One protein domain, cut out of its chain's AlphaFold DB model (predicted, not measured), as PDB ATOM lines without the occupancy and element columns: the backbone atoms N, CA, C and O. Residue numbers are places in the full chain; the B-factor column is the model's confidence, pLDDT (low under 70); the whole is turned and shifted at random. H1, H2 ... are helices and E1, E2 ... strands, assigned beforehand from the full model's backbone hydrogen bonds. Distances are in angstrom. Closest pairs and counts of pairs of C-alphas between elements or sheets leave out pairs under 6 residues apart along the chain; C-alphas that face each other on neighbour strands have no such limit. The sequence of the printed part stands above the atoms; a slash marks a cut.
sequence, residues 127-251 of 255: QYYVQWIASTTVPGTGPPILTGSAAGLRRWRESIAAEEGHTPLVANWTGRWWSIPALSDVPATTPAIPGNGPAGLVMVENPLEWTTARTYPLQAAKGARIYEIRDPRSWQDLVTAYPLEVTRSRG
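AT A GLANCE: This is residues 127 to 251 of the 255 residues of an uncharacterized protein of Arthrobacter sp. Edens01 (UniProt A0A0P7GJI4). Little regular structure is present: a two-stranded ribbon, E1 and E2, lies at one end of a loose, loop-rich model, and helices H1 and H2 lie toward the other end, apart from each other. The long stretch 167 to 212 winds between the two ends, and residues 221 to 226 and 230 to 236 stick out. The printed part has 125 residues, in the order E1, H1, E2, H2; the class is mixed, with 41 residues in named elements. It is loose, radius of gyration of the C-alphas 17.1 A, spanning 46 by 37 by 27 A.

HOW THE PARTS SIT: E1, residues 127 to 132, and E2, residues 213 to 219, are antiparallel neighbours at 158 degrees; N 129 and O 216 are within hydrogen-bond range at 2.9 A. H1, residues 149 to 166, and H2, residues 232 to 241, are apart; in both, every O i to N i+4 pair is within hydrogen-bond range. E1 and H2 are apart.

IN THESE COORDINATES: E1 begins at C-alpha 127 (1.279, 24.842, 53.884) and is 16.1 A long; E2 is 19.4 A. H1 is 25.8 A; H2, 14.5 A, ends at C-alpha 241 (26.236, 27.116, 49.890).

THE WHOLE: The farthest C-alphas, of Pro 168 and Gly 195, are 48.8 A apart. The printed part has no cut, and its three links are long. Residues 134 to 142, 169 to 175 and 251 have pLDDT under 70.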
ATOM      1  N   GLN A 127       1.141  23.612  54.646       91.81
ATOM      2  CA  GLN A 127       1.279  24.842  53.884       91.81
ATOM      3  C   GLN A 127       0.135  24.944  52.877       91.81
ATOM      4  O   GLN A 127      -0.567  23.974  52.614       91.81
ATOM      5  N   TYR A 128      -0.054  26.116  52.290       93.94
ATOM      6  CA  TYR A 128      -1.090  26.359  51.298       93.94
ATOM      7  C   TYR A 128      -0.483  26.988  50.056       93.94
ATOM      8  O   TYR A 128       0.210  28.005  50.138       93.94
ATOM      9  N   TYR A 129      -0.778  26.394  48.906       92.69
ATOM     10  CA  TYR A 129      -0.544  27.020  47.613       92.69
ATOM     11  C   TYR A 129      -1.755  27.877  47.249       92.69
ATOM     12  O   TYR A 129      -2.886  27.388  47.288       92.69
ATOM     13  N   VAL A 130      -1.516  29.142  46.906       91.19
ATOM     14  CA  VAL A 130      -2.551  30.096  46.494       91.19
ATOM     15  C   VAL A 130      -2.434  30.326  44.993       91.19
ATOM     16  O   VAL A 130      -1.422  30.823  44.507       91.19
ATOM     17  N   GLN A 131      -3.485  29.968  44.264       88.12
ATOM     18  CA  GLN A 131      -3.608  30.181  42.829       88.12
ATOM     19  C   GLN A 131      -4.570  31.346  42.578       88.12
ATOM     20  O   GLN A 131      -5.789  31.161  42.637       88.12
ATOM     21  N   TRP A 132      -4.033  32.535  42.301       85.69
ATOM     22  CA  TRP A 132      -4.831  33.701  41.911       85.69
ATOM     23  C   TRP A 132      -5.417  33.524  40.508       85.69
ATOM     24  O   TRP A 132      -4.731  33.096  39.580       85.69
ATOM     25  N   ILE A 133      -6.702  33.842  40.356       82.00
ATOM     26  CA  ILE A 133      -7.439  33.707  39.099       82.00
ATOM     27  C   ILE A 133      -7.518  35.089  38.444       82.00
ATOM     28  O   ILE A 133      -8.293  35.941  38.869       82.00
ATOM     29  N   ALA A 134      -6.687  35.310  37.419       66.44
ATOM     30  CA  ALA A 134      -6.553  36.602  36.738       66.44
ATOM     31  C   ALA A 134      -7.641  36.878  35.674       66.44
ATOM     32  O   ALA A 134      -7.867  38.031  35.324       66.44
ATOM     33  N   SER A 135      -8.329  35.850  35.160       55.91
ATOM     34  CA  SER A 135      -9.478  35.988  34.251       55.91
ATOM     35  C   SER A 135     -10.473  34.834  34.432       55.91
ATOM     36  O   SER A 135     -10.127  33.760  34.926       55.91
ATOM     37  N   THR A 136     -11.725  35.038  34.011       51.66
ATOM     38  CA  THR A 136     -12.792  34.014  34.027       51.66
ATOM     39  C   THR A 136     -12.563  32.875  33.021       51.66
ATOM     40  O   THR A 136     -13.228  31.842  33.095       51.66
ATOM     41  N   THR A 137     -11.593  33.016  32.116       46.53
ATOM     42  CA  THR A 137     -11.097  31.975  31.205       46.53
ATOM     43  C   THR A 137      -9.888  31.276  31.822       46.53
ATOM     44  O   THR A 137      -8.748  31.554  31.476       46.53
ATOM     45  N   VAL A 138     -10.132  30.374  32.773       50.91
ATOM     46  CA  VAL A 138      -9.078  29.683  33.534       50.91
ATOM     47  C   VAL A 138      -8.460  28.539  32.713       50.91
ATOM     48  O   VAL A 138      -9.148  27.540  32.493       50.91
ATOM     49  N   PRO A 139      -7.167  28.569  32.328       44.97
ATOM     50  CA  PRO A 139      -6.461  27.344  31.982       44.97
ATOM     51  C   PRO A 139      -6.089  26.625  33.286       44.97
ATOM     52  O   PRO A 139      -5.353  27.161  34.110       44.97
ATOM     53  N   GLY A 140      -6.595  25.404  33.466       57.41
ATOM     54  CA  GLY A 140      -6.153  24.479  34.513       57.41
ATOM     55  C   GLY A 140      -6.766  24.727  35.896       57.41
ATOM     56  O   GLY A 140      -6.340  25.589  36.657       57.41
ATOM     57  N   THR A 141      -7.743  23.900  36.265       60.56
ATOM     58  CA  THR A 141      -8.305  23.831  37.629       60.56
ATOM     59  C   THR A 141      -7.600  22.795  38.509       60.56
ATOM     60  O   THR A 141      -8.116  22.429  39.562       60.56
ATOM     61  N   GLY A 142      -6.485  22.243  38.030       67.12
ATOM     62  CA  GLY A 142      -5.748  21.198  38.724       67.12
ATOM     63  C   GLY A 142      -4.906  21.755  39.875       67.12
ATOM     64  O   GLY A 142      -4.525  22.928  39.844       67.12
ATOM     65  N   PRO A 143      -4.588  20.917  40.875       72.19
ATOM     66  CA  PRO A 143      -3.606  21.263  41.895       72.19
ATOM     67  C   PRO A 143      -2.242  21.592  41.261       72.19
ATOM     68  O   PRO A 143      -1.959  21.143  40.143       72.19
ATOM     69  N   PRO A 144      -1.374  22.345  41.962       78.88
ATOM     70  CA  PRO A 144      -0.036  22.642  41.463       78.88
ATOM     71  C   PRO A 144       0.757  21.355  41.214       78.88
ATOM     72  O   PRO A 144       0.701  20.405  41.999       78.88
ATOM     73  N   ILE A 145       1.551  21.340  40.143       82.19
ATOM     74  CA  ILE A 145       2.529  20.278  39.914       82.19
ATOM     75  C   ILE A 145       3.713  20.535  40.849       82.19
ATOM     76  O   ILE A 145       4.437  21.512  40.694       82.19
ATOM     77  N   LEU A 146       3.908  19.655  41.831       80.50
ATOM     78  CA  LEU A 146       4.984  19.778  42.827       80.50
ATOM     79  C   LEU A 146       6.278  19.059  42.419       80.50
ATOM     80  O   LEU A 146       7.277  19.095  43.133       80.50
ATOM     81  N   THR A 147       6.267  18.370  41.281       81.88
ATOM     82  CA  THR A 147       7.431  17.675  40.728       81.88
ATOM     83  C   THR A 147       8.207  18.572  39.772       81.88
ATOM     84  O   THR A 147       7.634  19.428  39.110       81.88
ATOM     85  N   GLY A 148       9.513  18.332  39.629       81.94
ATOM     86  CA  GLY A 148      10.338  19.047  38.649       81.94
ATOM     87  C   GLY A 148      10.871  20.405  39.119       81.94
ATOM     88  O   GLY A 148      11.594  21.054  38.363       81.94
ATOM     89  N   SER A 149      10.621  20.802  40.372       87.12
ATOM     90  CA  SER A 149      11.123  22.062  40.942       87.12
ATOM     91  C   SER A 149      12.647  22.195  40.856       87.12
ATOM     92  O   SER A 149      13.148  23.291  40.651       87.12
ATOM     93  N   ALA A 150      13.399  21.090  40.921       88.25
ATOM     94  CA  ALA A 150      14.851  21.114  40.725       88.25
ATOM     95  C   ALA A 150      15.255  21.576  39.311       88.25
ATOM     96  O   ALA A 150      16.231  22.307  39.152       88.25
ATOM     97  N   ALA A 151      14.506  21.167  38.282       89.88
ATOM     98  CA  ALA A 151      14.734  21.617  36.913       89.88
ATOM     99  C   ALA A 151      14.278  23.073  36.728       89.88
ATOM    100  O   ALA A 151      14.988  23.843  36.089       89.88
ATOM    101  N   GLY A 152      13.144  23.460  37.325       89.00
ATOM    102  CA  GLY A 152      12.663  24.848  37.344       89.00
ATOM    103  C   GLY A 152      13.666  25.812  37.981       89.00
ATOM    104  O   GLY A 152      14.072  26.793  37.361       89.00
ATOM    105  N   LEU A 153      14.180  25.459  39.161       90.44
ATOM    106  CA  LEU A 153      15.200  26.229  39.871       90.44
ATOM    107  C   LEU A 153      16.501  26.349  39.066       90.44
ATOM    108  O   LEU A 153      17.119  27.413  39.049       90.44
ATOM    109  N   ARG A 154      16.910  25.276  38.376       91.62
ATOM    110  CA  ARG A 154      18.084  25.301  37.494       91.62
ATOM    111  C   ARG A 154      17.882  26.261  36.322       91.62
ATOM    112  O   ARG A 154      18.730  27.122  36.123       91.62
ATOM    113  N   ARG A 155      16.746  26.167  35.618       90.75
ATOM    114  CA  ARG A 155      16.401  27.083  34.517       90.75
ATOM    115  C   ARG A 155      16.383  28.534  34.979       90.75
ATOM    116  O   ARG A 155      16.921  29.398  34.297       90.75
ATOM    117  N   TRP A 156      15.796  28.805  36.145       90.94
ATOM    118  CA  TRP A 156      15.793  30.144  36.725       90.94
ATOM    119  C   TRP A 156      17.211  30.651  36.989       90.94
ATOM    120  O   TRP A 156      17.569  31.714  36.487       90.94
ATOM    121  N   ARG A 157      18.047  29.863  37.674       91.81
ATOM    122  CA  ARG A 157      19.451  30.211  37.942       91.81
ATOM    123  C   ARG A 157      20.226  30.489  36.651       91.81
ATOM    124  O   ARG A 157      20.913  31.501  36.565       91.81
ATOM    125  N   GLU A 158      20.109  29.610  35.658       91.94
ATOM    126  CA  GLU A 158      20.749  29.770  34.347       91.94
ATOM    127  C   GLU A 158      20.261  31.040  33.639       91.94
ATOM    128  O   GLU A 158      21.067  31.766  33.062       91.94
ATOM    129  N   SER A 159      18.966  31.358  33.736       89.50
ATOM    130  CA  SER A 159      18.399  32.569  33.135       89.50
ATOM    131  C   SER A 159      18.910  33.860  33.781       89.50
ATOM    132  O   SER A 159      19.228  34.798  33.054       89.50
ATOM    133  N   ILE A 160      19.052  33.897  35.114       90.00
ATOM    134  CA  ILE A 160      19.621  35.052  35.823       90.00
ATOM    135  C   ILE A 160      21.100  35.209  35.461       90.00
ATOM    136  O   ILE A 160      21.523  36.299  35.092       90.00
ATOM    137  N   ALA A 161      21.877  34.121  35.472       89.81
ATOM    138  CA  ALA A 161      23.293  34.163  35.103       89.81
ATOM    139  C   ALA A 161      23.511  34.619  33.647       89.81
ATOM    140  O   ALA A 161      24.430  35.390  33.366       89.81
ATOM    141  N   ALA A 162      22.656  34.173  32.722       89.56
ATOM    142  CA  ALA A 162      22.693  34.619  31.335       89.56
ATOM    143  C   ALA A 162      22.365  36.116  31.212       89.56
ATOM    144  O   ALA A 162      23.058  36.823  30.485       89.56
ATOM    145  N   GLU A 163      21.348  36.612  31.922       87.31
ATOM    146  CA  GLU A 163      20.995  38.038  31.935       87.31
ATOM    147  C   GLU A 163      22.138  38.898  32.493       87.31
ATOM    148  O   GLU A 163      22.553  39.867  31.858       87.31
ATOM    149  N   GLU A 164      22.728  38.495  33.619       86.38
ATOM    150  CA  GLU A 164      23.882  39.171  34.222       86.38
ATOM    151  C   GLU A 164      25.098  39.189  33.291       86.38
ATOM    152  O   GLU A 164      25.766  40.213  33.167       86.38
ATOM    153  N   GLY A 165      25.363  38.095  32.568       84.81
ATOM    154  CA  GLY A 165      26.448  38.016  31.584       84.81
ATOM    155  C   GLY A 165      26.334  39.033  30.441       84.81
ATOM    156  O   GLY A 165      27.357  39.457  29.908       84.81
ATOM    157  N   HIS A 166      25.111  39.454  30.101       82.50
ATOM    158  CA  HIS A 166      24.833  40.432  29.042       82.50
ATOM    159  C   HIS A 166      24.523  41.838  29.571       82.50
ATOM    160  O   HIS A 166      24.355  42.761  28.773       82.50
ATOM    161  N   THR A 167      24.446  42.026  30.892       80.38
ATOM    162  CA  THR A 167      24.100  43.318  31.489       80.38
ATOM    163  C   THR A 167      25.332  44.230  31.544       80.38
ATOM    164  O   THR A 167      26.340  43.869  32.161       80.38
ATOM    165  N   PRO A 168      25.295  45.429  30.931       72.69
ATOM    166  CA  PRO A 168      26.358  46.413  31.097       72.69
ATOM    167  C   PRO A 168      26.488  46.829  32.569       72.69
ATOM    168  O   PRO A 168      25.485  47.081  33.228       72.69
ATOM    169  N   LEU A 169      27.721  46.990  33.063       66.31
ATOM    170  CA  LEU A 169      28.062  47.370  34.453       66.31
ATOM    171  C   LEU A 169      27.542  48.754  34.910       66.31
ATOM    172  O   LEU A 169      27.890  49.215  35.992       66.31
ATOM    173  N   VAL A 170      26.761  49.451  34.084       62.00
ATOM    174  CA  VAL A 170      26.496  50.895  34.194       62.00
ATOM    175  C   VAL A 170      25.023  51.259  34.387       62.00
ATOM    176  O   VAL A 170      24.674  52.426  34.243       62.00
ATOM    177  N   ALA A 171      24.134  50.316  34.697       53.16
ATOM    178  CA  ALA A 171      22.704  50.615  34.695       53.16
ATOM    179  C   ALA A 171      21.999  50.279  36.011       53.16
ATOM    180  O   ALA A 171      22.111  49.169  36.525       53.16
ATOM    181  N   ASN A 172      21.157  51.224  36.452       57.25
ATOM    182  CA  ASN A 172      19.919  50.977  37.197       57.25
ATOM    183  C   ASN A 172      18.995  50.088  36.342       57.25
ATOM    184  O   ASN A 172      17.971  50.539  35.826       57.25
ATOM    185  N   TRP A 173      19.415  48.850  36.094       54.94
ATOM    186  CA  TRP A 173      18.745  47.940  35.185       54.94
ATOM    187  C   TRP A 173      17.534  47.331  35.886       54.94
ATOM    188  O   TRP A 173      17.654  46.651  36.910       54.94
ATOM    189  N   THR A 174      16.352  47.550  35.315       61.97
ATOM    190  CA  THR A 174      15.112  46.880  35.711       61.97
ATOM    191  C   THR A 174      15.108  45.460  35.143       61.97
ATOM    192  O   THR A 174      14.362  45.122  34.229       61.97
ATOM    193  N   GLY A 175      16.022  44.637  35.656       65.81
ATOM    194  CA  GLY A 175      16.143  43.231  35.288       65.81
ATOM    195  C   GLY A 175      15.095  42.351  35.952       65.81
ATOM    196  O   GLY A 175      14.246  42.810  36.724       65.81
ATOM    197  N   ARG A 176      15.183  41.052  35.677       74.19
ATOM    198  CA  ARG A 176      14.340  40.055  36.333       74.19
ATOM    199  C   ARG A 176      14.496  40.064  37.847       74.19
ATOM    200  O   ARG A 176      15.538  40.387  38.420       74.19
ATOM    201  N   TRP A 177      13.418  39.643  38.494       76.94
ATOM    202  CA  TRP A 177      13.383  39.433  39.925       76.94
ATOM    203  C   TRP A 177      14.286  38.255  40.328       76.94
ATOM    204  O   TRP A 177      14.024  37.113  39.950       76.94
ATOM    205  N   TRP A 178      15.356  38.530  41.080       80.88
ATOM    206  CA  TRP A 178      16.436  37.569  41.358       80.88
ATOM    207  C   TRP A 178      16.516  37.100  42.818       80.88
ATOM    208  O   TRP A 178      17.235  36.147  43.108       80.88
ATOM    209  N   SER A 179      15.808  37.738  43.756       79.50
ATOM    210  CA  SER A 179      15.932  37.405  45.188       79.50
ATOM    211  C   SER A 179      15.192  36.124  45.584       79.50
ATOM    212  O   SER A 179      15.496  35.519  46.609       79.50
ATOM    213  N   ILE A 180      14.241  35.692  44.758       84.25
ATOM    214  CA  ILE A 180      13.533  34.418  44.871       84.25
ATOM    215  C   ILE A 180      13.367  33.818  43.471       84.25
ATOM    216  O   ILE A 180      13.348  34.574  42.494       84.25
ATOM    217  N   PRO A 181      13.186  32.489  43.350       86.56
ATOM    218  CA  PRO A 181      12.905  31.826  42.082       86.56
ATOM    219  C   PRO A 181      11.467  32.095  41.604       86.56
ATOM    220  O   PRO A 181      10.694  31.178  41.337       86.56
ATOM    221  N   ALA A 182      11.082  33.367  41.508       80.69
ATOM    222  CA  ALA A 182       9.799  33.789  40.969       80.69
ATOM    223  C   ALA A 182       9.684  33.377  39.493       80.69
ATOM    224  O   ALA A 182      10.671  33.382  38.757       80.69
ATOM    225  N   LEU A 183       8.466  33.028  39.065       76.62
ATOM    226  CA  LEU A 183       8.156  32.660  37.675       76.62
ATOM    227  C   LEU A 183       8.983  31.466  37.135       76.62
ATOM    228  O   LEU A 183       9.231  31.378  35.937       76.62
ATOM    229  N   SER A 184       9.421  30.552  38.010       78.00
ATOM    230  CA  SER A 184      10.328  29.436  37.672       78.00
ATOM    231  C   SER A 184       9.704  28.037  37.772       78.00
ATOM    232  O   SER A 184      10.418  27.040  37.885       78.00
ATOM    233  N   ASP A 185       8.372  27.953  37.796       79.00
ATOM    234  CA  ASP A 185       7.591  26.747  38.127       79.00
ATOM    235  C   ASP A 185       7.867  26.169  39.531       79.00
ATOM    236  O   ASP A 185       7.308  25.137  39.904       79.00
ATOM    237  N   VAL A 186       8.720  26.810  40.338       86.00
ATOM    238  CA  VAL A 186       8.927  26.441  41.740       86.00
ATOM    239  C   VAL A 186       7.719  26.934  42.547       86.00
ATOM    240  O   VAL A 186       7.473  28.141  42.590       86.00
ATOM    241  N   PRO A 187       6.940  26.035  43.179       86.00
ATOM    242  CA  PRO A 187       5.767  26.437  43.938       86.00
ATOM    243  C   PRO A 187       6.182  27.209  45.194       86.00
ATOM    244  O   PRO A 187       7.043  26.768  45.953       86.00
ATOM    245  N   ALA A 188       5.522  28.341  45.426       88.31
ATOM    246  CA  ALA A 188       5.587  29.080  46.679       88.31
ATOM    247  C   ALA A 188       4.334  28.778  47.503       88.31
ATOM    248  O   ALA A 188       3.216  28.770  46.981       88.31
ATOM    249  N   THR A 189       4.516  28.519  48.791       90.44
ATOM    250  CA  THR A 189       3.426  28.188  49.707       90.44
ATOM    251  C   THR A 189       3.515  29.034  50.961       90.44
ATOM    252  O   THR A 189       4.585  29.528  51.303       90.44
ATOM    253  N   THR A 190       2.395  29.184  51.660       91.75
ATOM    254  CA  THR A 190       2.330  29.953  52.907       91.75
ATOM    255  C   THR A 190       1.609  29.176  54.006       91.75
ATOM    256  O   THR A 190       0.733  28.362  53.692       91.75
ATOM    257  N   PRO A 191       1.929  29.402  55.292       91.62
ATOM    258  CA  PRO A 191       1.157  28.824  56.384       91.62
ATOM    259  C   PRO A 191      -0.240  29.455  56.450       91.62
ATOM    260  O   PRO A 191      -0.513  30.489  55.835       91.62
ATOM    261  N   ALA A 192      -1.130  28.852  57.235       90.94
ATOM    262  CA  ALA A 192      -2.363  29.521  57.633       90.94
ATOM    263  C   ALA A 192      -2.108  30.468  58.811       90.94
ATOM    264  O   ALA A 192      -1.450  30.106  59.784       90.94
ATOM    265  N   ILE A 193      -2.695  31.658  58.741       89.19
ATOM    266  CA  ILE A 193      -2.846  32.569  59.867       89.19
ATOM    267  C   ILE A 193      -4.060  32.083  60.681       89.19
ATOM    268  O   ILE A 193      -5.149  31.929  60.108       89.19
ATOM    269  N   PRO A 194      -3.918  31.832  61.997       85.50
ATOM    270  CA  PRO A 194      -5.032  31.407  62.842       85.50
ATOM    271  C   PRO A 194      -6.227  32.361  62.730       85.50
ATOM    272  O   PRO A 194      -6.090  33.552  62.979       85.50
ATOM    273  N   GLY A 195      -7.391  31.839  62.330       86.44
ATOM    274  CA  GLY A 195      -8.618  32.628  62.147       86.44
ATOM    275  C   GLY A 195      -8.745  33.377  60.811       86.44
ATOM    276  O   GLY A 195      -9.831  33.864  60.513       86.44
ATOM    277  N   ASN A 196      -7.697  33.424  59.978       87.25
ATOM    278  CA  ASN A 196      -7.674  34.213  58.736       87.25
ATOM    279  C   ASN A 196      -7.368  33.389  57.470       87.25
ATOM    280  O   ASN A 196      -7.461  33.913  56.363       87.25
ATOM    281  N   GLY A 197      -7.031  32.104  57.609       91.25
ATOM    282  CA  GLY A 197      -6.727  31.227  56.475       91.25
ATOM    283  C   GLY A 197      -5.307  31.427  55.923       91.25
ATOM    284  O   GLY A 197      -4.449  31.953  56.629       91.25
ATOM    285  N   PRO A 198      -5.011  30.957  54.698       93.75
ATOM    286  CA  PRO A 198      -3.672  31.037  54.103       93.75
ATOM    287  C   PRO A 198      -3.111  32.461  54.071       93.75
ATOM    288  O   PRO A 198      -3.754  33.365  53.539       93.75
ATOM    289  N   ALA A 199      -1.888  32.659  54.577       92.00
ATOM    290  CA  ALA A 199      -1.275  33.986  54.636       92.00
ATOM    291  C   ALA A 199      -1.139  34.619  53.243       92.00
ATOM    292  O   ALA A 199      -1.360  35.816  53.099       92.00
ATOM    293  N   GLY A 200      -0.881  33.814  52.208       91.75
ATOM    294  CA  GLY A 200      -0.774  34.266  50.819       91.75
ATOM    295  C   GLY A 200      -2.076  34.767  50.179       91.75
ATOM    296  O   GLY A 200      -2.029  35.216  49.041       91.75
ATOM    297  N   LEU A 201      -3.226  34.692  50.867       92.12
ATOM    298  CA  LEU A 201      -4.455  35.390  50.455       92.12
ATOM    299  C   LEU A 201      -4.512  36.838  50.955       92.12
ATOM    300  O   LEU A 201      -5.246  37.649  50.400       92.12
ATOM    301  N   VAL A 202      -3.782  37.139  52.029       89.25
ATOM    302  CA  VAL A 202      -3.802  38.440  52.701       89.25
ATOM    303  C   VAL A 202      -2.517  39.192  52.367       89.25
ATOM    304  O   VAL A 202      -2.549  40.239  51.734       89.25
ATOM    305  N   MET A 203      -1.378  38.597  52.719       90.25
ATOM    306  CA  MET A 203      -0.042  39.176  52.628       90.25
ATOM    307  C   MET A 203       0.539  38.962  51.227       90.25
ATOM    308  O   MET A 203       1.334  38.051  51.002       90.25
ATOM    309  N   VAL A 204       0.114  39.800  50.283       89.44
ATOM    310  CA  VAL A 204       0.604  39.803  48.899       89.44
ATOM    311  C   VAL A 204       1.341  41.110  48.634       89.44
ATOM    312  O   VAL A 204       0.760  42.183  48.779       89.44
ATOM    313  N   GLU A 205       2.616  41.026  48.254       88.31
ATOM    314  CA  GLU A 205       3.394  42.194  47.829       88.31
ATOM    315  C   GLU A 205       2.853  42.726  46.499       88.31
ATOM    316  O   GLU A 205       2.643  41.942  45.572       88.31
ATOM    317  N   ASN A 206       2.645  44.046  46.402       83.00
ATOM    318  CA  ASN A 206       2.185  44.729  45.188       83.00
ATOM    319  C   ASN A 206       1.046  43.975  44.458       83.00
ATOM    320  O   ASN A 206       1.217  43.551  43.308       83.00
ATOM    321  N   PRO A 207      -0.094  43.728  45.136       81.69
ATOM    322  CA  PRO A 207      -1.153  42.910  44.574       81.69
ATOM    323  C   PRO A 207      -1.751  43.598  43.347       81.69
ATOM    324  O   PRO A 207      -1.984  44.808  43.342       81.69
ATOM    325  N   LEU A 208      -2.049  42.809  42.317       81.50
ATOM    326  CA  LEU A 208      -2.930  43.251  41.238       81.50
ATOM    327  C   LEU A 208      -4.391  43.241  41.726       81.50
ATOM    328  O   LEU A 208      -4.679  42.850  42.858       81.50
ATOM    329  N   GLU A 209      -5.332  43.610  40.858       82.88
ATOM    330  CA  GLU A 209      -6.782  43.578  41.128       82.88
ATOM    331  C   GLU A 209      -7.356  42.141  41.193       82.88
ATOM    332  O   GLU A 209      -8.436  41.840  40.682       82.88
ATOM    333  N   TRP A 210      -6.623  41.206  41.798       82.69
ATOM    334  CA  TRP A 210      -7.054  39.830  41.983       82.69
ATOM    335  C   TRP A 210      -8.061  39.737  43.127       82.69
ATOM    336  O   TRP A 210      -7.751  40.015  44.282       82.69
ATOM    337  N   THR A 211      -9.273  39.290  42.812       85.75
ATOM    338  CA  THR A 211     -10.365  39.158  43.792       85.75
ATOM    339  C   THR A 211     -10.742  37.710  44.078       85.75
ATOM    340  O   THR A 211     -11.491  37.435  45.009       85.75
ATOM    341  N   THR A 212     -10.233  36.769  43.279       87.00
ATOM    342  CA  THR A 212     -10.581  35.351  43.369       87.00
ATOM    343  C   THR A 212      -9.322  34.496  43.338       87.00
ATOM    344  O   THR A 212      -8.447  34.684  42.491       87.00
ATOM    345  N   ALA A 213      -9.246  33.516  44.235       89.75
ATOM    346  CA  ALA A 213      -8.175  32.532  44.273       89.75
ATOM    347  C   ALA A 213      -8.708  31.144  44.629       89.75
ATOM    348  O   ALA A 213      -9.750  31.002  45.271       89.75
ATOM    349  N   ARG A 214      -7.952  30.114  44.251       89.94
ATOM    350  CA  ARG A 214      -8.082  28.761  44.803       89.94
ATOM    351  C   ARG A 214      -6.924  28.481  45.737       89.94
ATOM    352  O   ARG A 214      -5.795  28.883  45.465       89.94
ATOM    353  N   THR A 215      -7.197  27.755  46.811       92.81
ATOM    354  CA  THR A 215      -6.173  27.334  47.760       92.81
ATOM    355  C   THR A 215      -6.103  25.819  47.816       92.81
ATOM    356  O   THR A 215      -7.123  25.132  47.811       92.81
ATOM    357  N   TYR A 216      -4.881  25.297  47.849       92.44
ATOM    358  CA  TYR A 216      -4.623  23.866  47.946       92.44
ATOM    359  C   TYR A 216      -3.767  23.617  49.188       92.44
ATOM    360  O   TYR A 216      -2.653  24.149  49.251       92.44
ATOM    361  N   PRO A 217      -4.256  22.855  50.184       93.19
ATOM    362  CA  PRO A 217      -3.434  22.450  51.313       93.19
ATOM    363  C   PRO A 217      -2.389  21.443  50.836       93.19
ATOM    364  O   PRO A 217      -2.700  20.482  50.134       93.19
ATOM    365  N   LEU A 218      -1.148  21.664  51.238       91.12
ATOM    366  CA  LEU A 218       0.008  20.855  50.902       91.12
ATOM    367  C   LEU A 218       0.699  20.413  52.188       91.12
ATOM    368  O   LEU A 218       0.775  21.160  53.162       91.12
ATOM    369  N   GLN A 219       1.229  19.196  52.172       89.12
ATOM    370  CA  GLN A 219       2.051  18.664  53.249       89.12
ATOM    371  C   GLN A 219       3.439  18.351  52.719       89.12
ATOM    372  O   GLN A 219       3.591  17.844  51.603       89.12
ATOM    373  N   ALA A 220       4.454  18.635  53.532       84.81
ATOM    374  CA  ALA A 220       5.803  18.187  53.236       84.81
ATOM    375  C   ALA A 220       5.825  16.652  53.123       84.81
ATOM    376  O   ALA A 220       5.267  15.943  53.963       84.81
ATOM    377  N   ALA A 221       6.478  16.133  52.081       84.19
ATOM    378  CA  ALA A 221       6.635  14.694  51.915       84.19
ATOM    379  C   ALA A 221       7.390  14.092  53.111       84.19
ATOM    380  O   ALA A 221       8.294  14.714  53.677       84.19
ATOM    381  N   LYS A 222       7.060  12.851  53.480       86.12
ATOM    382  CA  LYS A 222       7.788  12.138  54.535       86.12
ATOM    383  C   LYS A 222       9.277  12.064  54.176       86.12
ATOM    384  O   LYS A 222       9.631  11.589  53.102       86.12
ATOM    385  N   GLY A 223      10.139  12.516  55.088       86.12
ATOM    386  CA  GLY A 223      11.589  12.559  54.871       86.12
ATOM    387  C   GLY A 223      12.077  13.752  54.041       86.12
ATOM    388  O   GLY A 223      13.252  13.787  53.675       86.12
ATOM    389  N   ALA A 224      11.215  14.732  53.744       86.12
ATOM    390  CA  ALA A 224      11.648  15.992  53.154       86.12
ATOM    391  C   ALA A 224      12.698  16.670  54.046       86.12
ATOM    392  O   ALA A 224      12.549  16.752  55.266       86.12
ATOM    393  N   ARG A 225      13.763  17.172  53.420       88.69
ATOM    394  CA  ARG A 225      14.761  18.005  54.095       88.69
ATOM    395  C   ARG A 225      14.269  19.444  54.059       88.69
ATOM    396  O   ARG A 225      14.114  19.998  52.975       88.69
ATOM    397  N   ILE A 226      14.017  20.015  55.230       87.94
ATOM    398  CA  ILE A 226      13.554  21.394  55.385       87.94
ATOM    399  C   ILE A 226      14.742  22.235  55.842       87.94
ATOM    400  O   ILE A 226      15.410  21.887  56.813       87.94
ATOM    401  N   TYR A 227      15.009  23.319  55.119       91.00
ATOM    402  CA  TYR A 227      15.967  24.336  55.529       91.00
ATOM    403  C   TYR A 227      15.186  25.544  56.047       91.00
ATOM    404  O   TYR A 227      14.469  26.184  55.280       91.00
ATOM    405  N   GLU A 228      15.287  25.822  57.345       90.44
ATOM    406  CA  GLU A 228      14.609  26.957  57.971       90.44
ATOM    407  C   GLU A 228      15.543  28.158  58.074       90.44
ATOM    408  O   GLU A 228      16.678  28.047  58.532       90.44
ATOM    409  N   ILE A 229      15.030  29.325  57.698       89.75
ATOM    410  CA  ILE A 229      15.716  30.598  57.875       89.75
ATOM    411  C   ILE A 229      15.196  31.224  59.165       89.75
ATOM    412  O   ILE A 229      14.065  31.704  59.200       89.75
ATOM    413  N   ARG A 230      16.003  31.201  60.231       84.06
ATOM    414  CA  ARG A 230      15.577  31.676  61.566       84.06
ATOM    415  C   ARG A 230      16.307  32.932  62.021       84.06
ATOM    416  O   ARG A 230      15.805  33.683  62.852       84.06
ATOM    417  N   ASP A 231      17.486  33.169  61.463       84.62
ATOM    418  CA  ASP A 231      18.381  34.243  61.865       84.62
ATOM    419  C   ASP A 231      19.260  34.700  60.680       84.62
ATOM    420  O   ASP A 231      19.248  34.085  59.606       84.62
ATOM    421  N   PRO A 232      20.036  35.789  60.841       88.38
ATOM    422  CA  PRO A 232      20.946  36.252  59.796       88.38
ATOM    423  C   PRO A 232      22.002  35.220  59.379       88.38
ATOM    424  O   PRO A 232      22.465  35.254  58.239       88.38
ATOM    425  N   ARG A 233      22.389  34.294  60.268       91.88
ATOM    426  CA  ARG A 233      23.384  33.266  59.953       91.88
ATOM    427  C   ARG A 233      22.819  32.228  58.987       91.88
ATOM    428  O   ARG A 233      23.504  31.856  58.040       91.88
ATOM    429  N   SER A 234      21.555  31.855  59.160       93.50
ATOM    430  CA  SER A 234      20.820  30.978  58.243       93.50
ATOM    431  C   SER A 234      20.838  31.541  56.814       93.50
ATOM    432  O   SER A 234      21.076  30.827  55.845       93.50
ATOM    433  N   TRP A 235      20.664  32.858  56.665       90.88
ATOM    434  CA  TRP A 235      20.811  33.511  55.361       90.88
ATOM    435  C   TRP A 235      22.234  33.402  54.803       90.88
ATOM    436  O   TRP A 235      22.396  33.056  53.635       90.88
ATOM    437  N   GLN A 236      23.258  33.670  55.621       93.94
ATOM    438  CA  GLN A 236      24.668  33.582  55.210       93.94
ATOM    439  C   GLN A 236      25.051  32.176  54.742       93.94
ATOM    440  O   GLN A 236      25.705  32.029  53.710       93.94
ATOM    441  N   ASP A 237      24.636  31.148  55.479       95.56
ATOM    442  CA  ASP A 237      24.919  29.755  55.139       95.56
ATOM    443  C   ASP A 237      24.228  29.365  53.820       95.56
ATOM    444  O   ASP A 237      24.854  28.735  52.965       95.56
ATOM    445  N   LEU A 238      22.979  29.804  53.601       93.00
ATOM    446  CA  LEU A 238      22.252  29.559  52.352       93.00
ATOM    447  C   LEU A 238      22.953  30.186  51.139       93.00
ATOM    448  O   LEU A 238      23.163  29.503  50.134       93.00
ATOM    449  N   VAL A 239      23.331  31.467  51.220       91.56
ATOM    450  CA  VAL A 239      23.977  32.166  50.092       91.56
ATOM    451  C   VAL A 239      25.407  31.688  49.855       91.56
ATOM    452  O   VAL A 239      25.860  31.679  48.716       91.56
ATOM    453  N   THR A 240      26.097  31.227  50.901       93.88
ATOM    454  CA  THR A 240      27.444  30.647  50.793       93.88
ATOM    455  C   THR A 240      27.399  29.266  50.139       93.88
ATOM    456  O   THR A 240      28.240  28.950  49.299       93.88
ATOM    457  N   ALA A 241      26.411  28.437  50.488       94.50
ATOM    458  CA  ALA A 241      26.236  27.116  49.890       94.50
ATOM    459  C   ALA A 241      25.726  27.185  48.438       94.50
ATOM    460  O   ALA A 241      26.058  26.319  47.626       94.50
ATOM    461  N   TYR A 242      24.923  28.202  48.107       90.94
ATOM    462  CA  TYR A 242      24.268  28.339  46.804       90.94
ATOM    463  C   TYR A 242      24.391  29.759  46.224       90.94
ATOM    464  O   TYR A 242      23.365  30.387  45.939       90.94
ATOM    465  N   PRO A 243      25.608  30.263  45.961       90.88
ATOM    466  CA  PRO A 243      25.811  31.640  45.514       90.88
ATOM    467  C   PRO A 243      25.141  31.903  44.161       90.88
ATOM    468  O   PRO A 243      25.068  31.008  43.310       90.88
ATOM    469  N   LEU A 244      24.642  33.124  43.964       89.00
ATOM    470  CA  LEU A 244      24.102  33.628  42.702       89.00
ATOM    471  C   LEU A 244      24.607  35.058  42.500       89.00
ATOM    472  O   LEU A 244      24.181  35.973  43.199       89.00
ATOM    473  N   GLU A 245      25.520  35.234  41.550       88.12
ATOM    474  CA  GLU A 245      26.115  36.535  41.241       88.12
ATOM    475  C   GLU A 245      25.135  37.406  40.450       88.12
ATOM    476  O   GLU A 245      24.737  37.033  39.349       88.12
ATOM    477  N   VAL A 246      24.776  38.567  41.008       84.38
ATOM    478  CA  VAL A 246      23.872  39.571  40.395       84.38
ATOM    479  C   VAL A 246      24.523  40.956  40.279       84.38
ATOM    480  O   VAL A 246      23.875  41.998  40.219       84.38
ATOM    481  N   THR A 247      25.849  40.970  40.317       80.25
ATOM    482  CA  THR A 247      26.680  42.151  40.557       80.25
ATOM    483  C   THR A 247      26.593  43.185  39.423       80.25
ATOM    484  O   THR A 247      26.572  44.391  39.686       80.25
ATOM    485  N   ARG A 248      26.450  42.748  38.161       78.69
ATOM    486  CA  ARG A 248      26.439  43.656  37.000       78.69
ATOM    487  C   ARG A 248      25.169  44.484  36.934       78.69
ATOM    488  O   ARG A 248      25.255  45.698  36.770       78.69
ATOM    489  N   SER A 249      24.004  43.864  37.115       74.94
ATOM    490  CA  SER A 249      22.728  44.591  37.068       74.94
ATOM    491  C   SER A 249      22.499  45.522  38.258       74.94
ATOM    492  O   SER A 249      21.567  46.325  38.229       74.94
ATOM    493  N   ARG A 250      23.312  45.411  39.316       73.19
ATOM    494  CA  ARG A 250      23.265  46.296  40.489       73.19
ATOM    495  C   ARG A 250      24.301  47.420  40.450       73.19
ATOM    496  O   ARG A 250      24.330  48.227  41.376       73.19
ATOM    497  N   GLY A 251      25.154  47.472  39.423       60.47
ATOM    498  CA  GLY A 251      26.212  48.480  39.314       60.47
ATOM    499  C   GLY A 251      27.221  48.445  40.467       60.47
ATOM    500  O   GLY A 251      27.898  49.441  40.716       60.47
TER     501      GLY A 251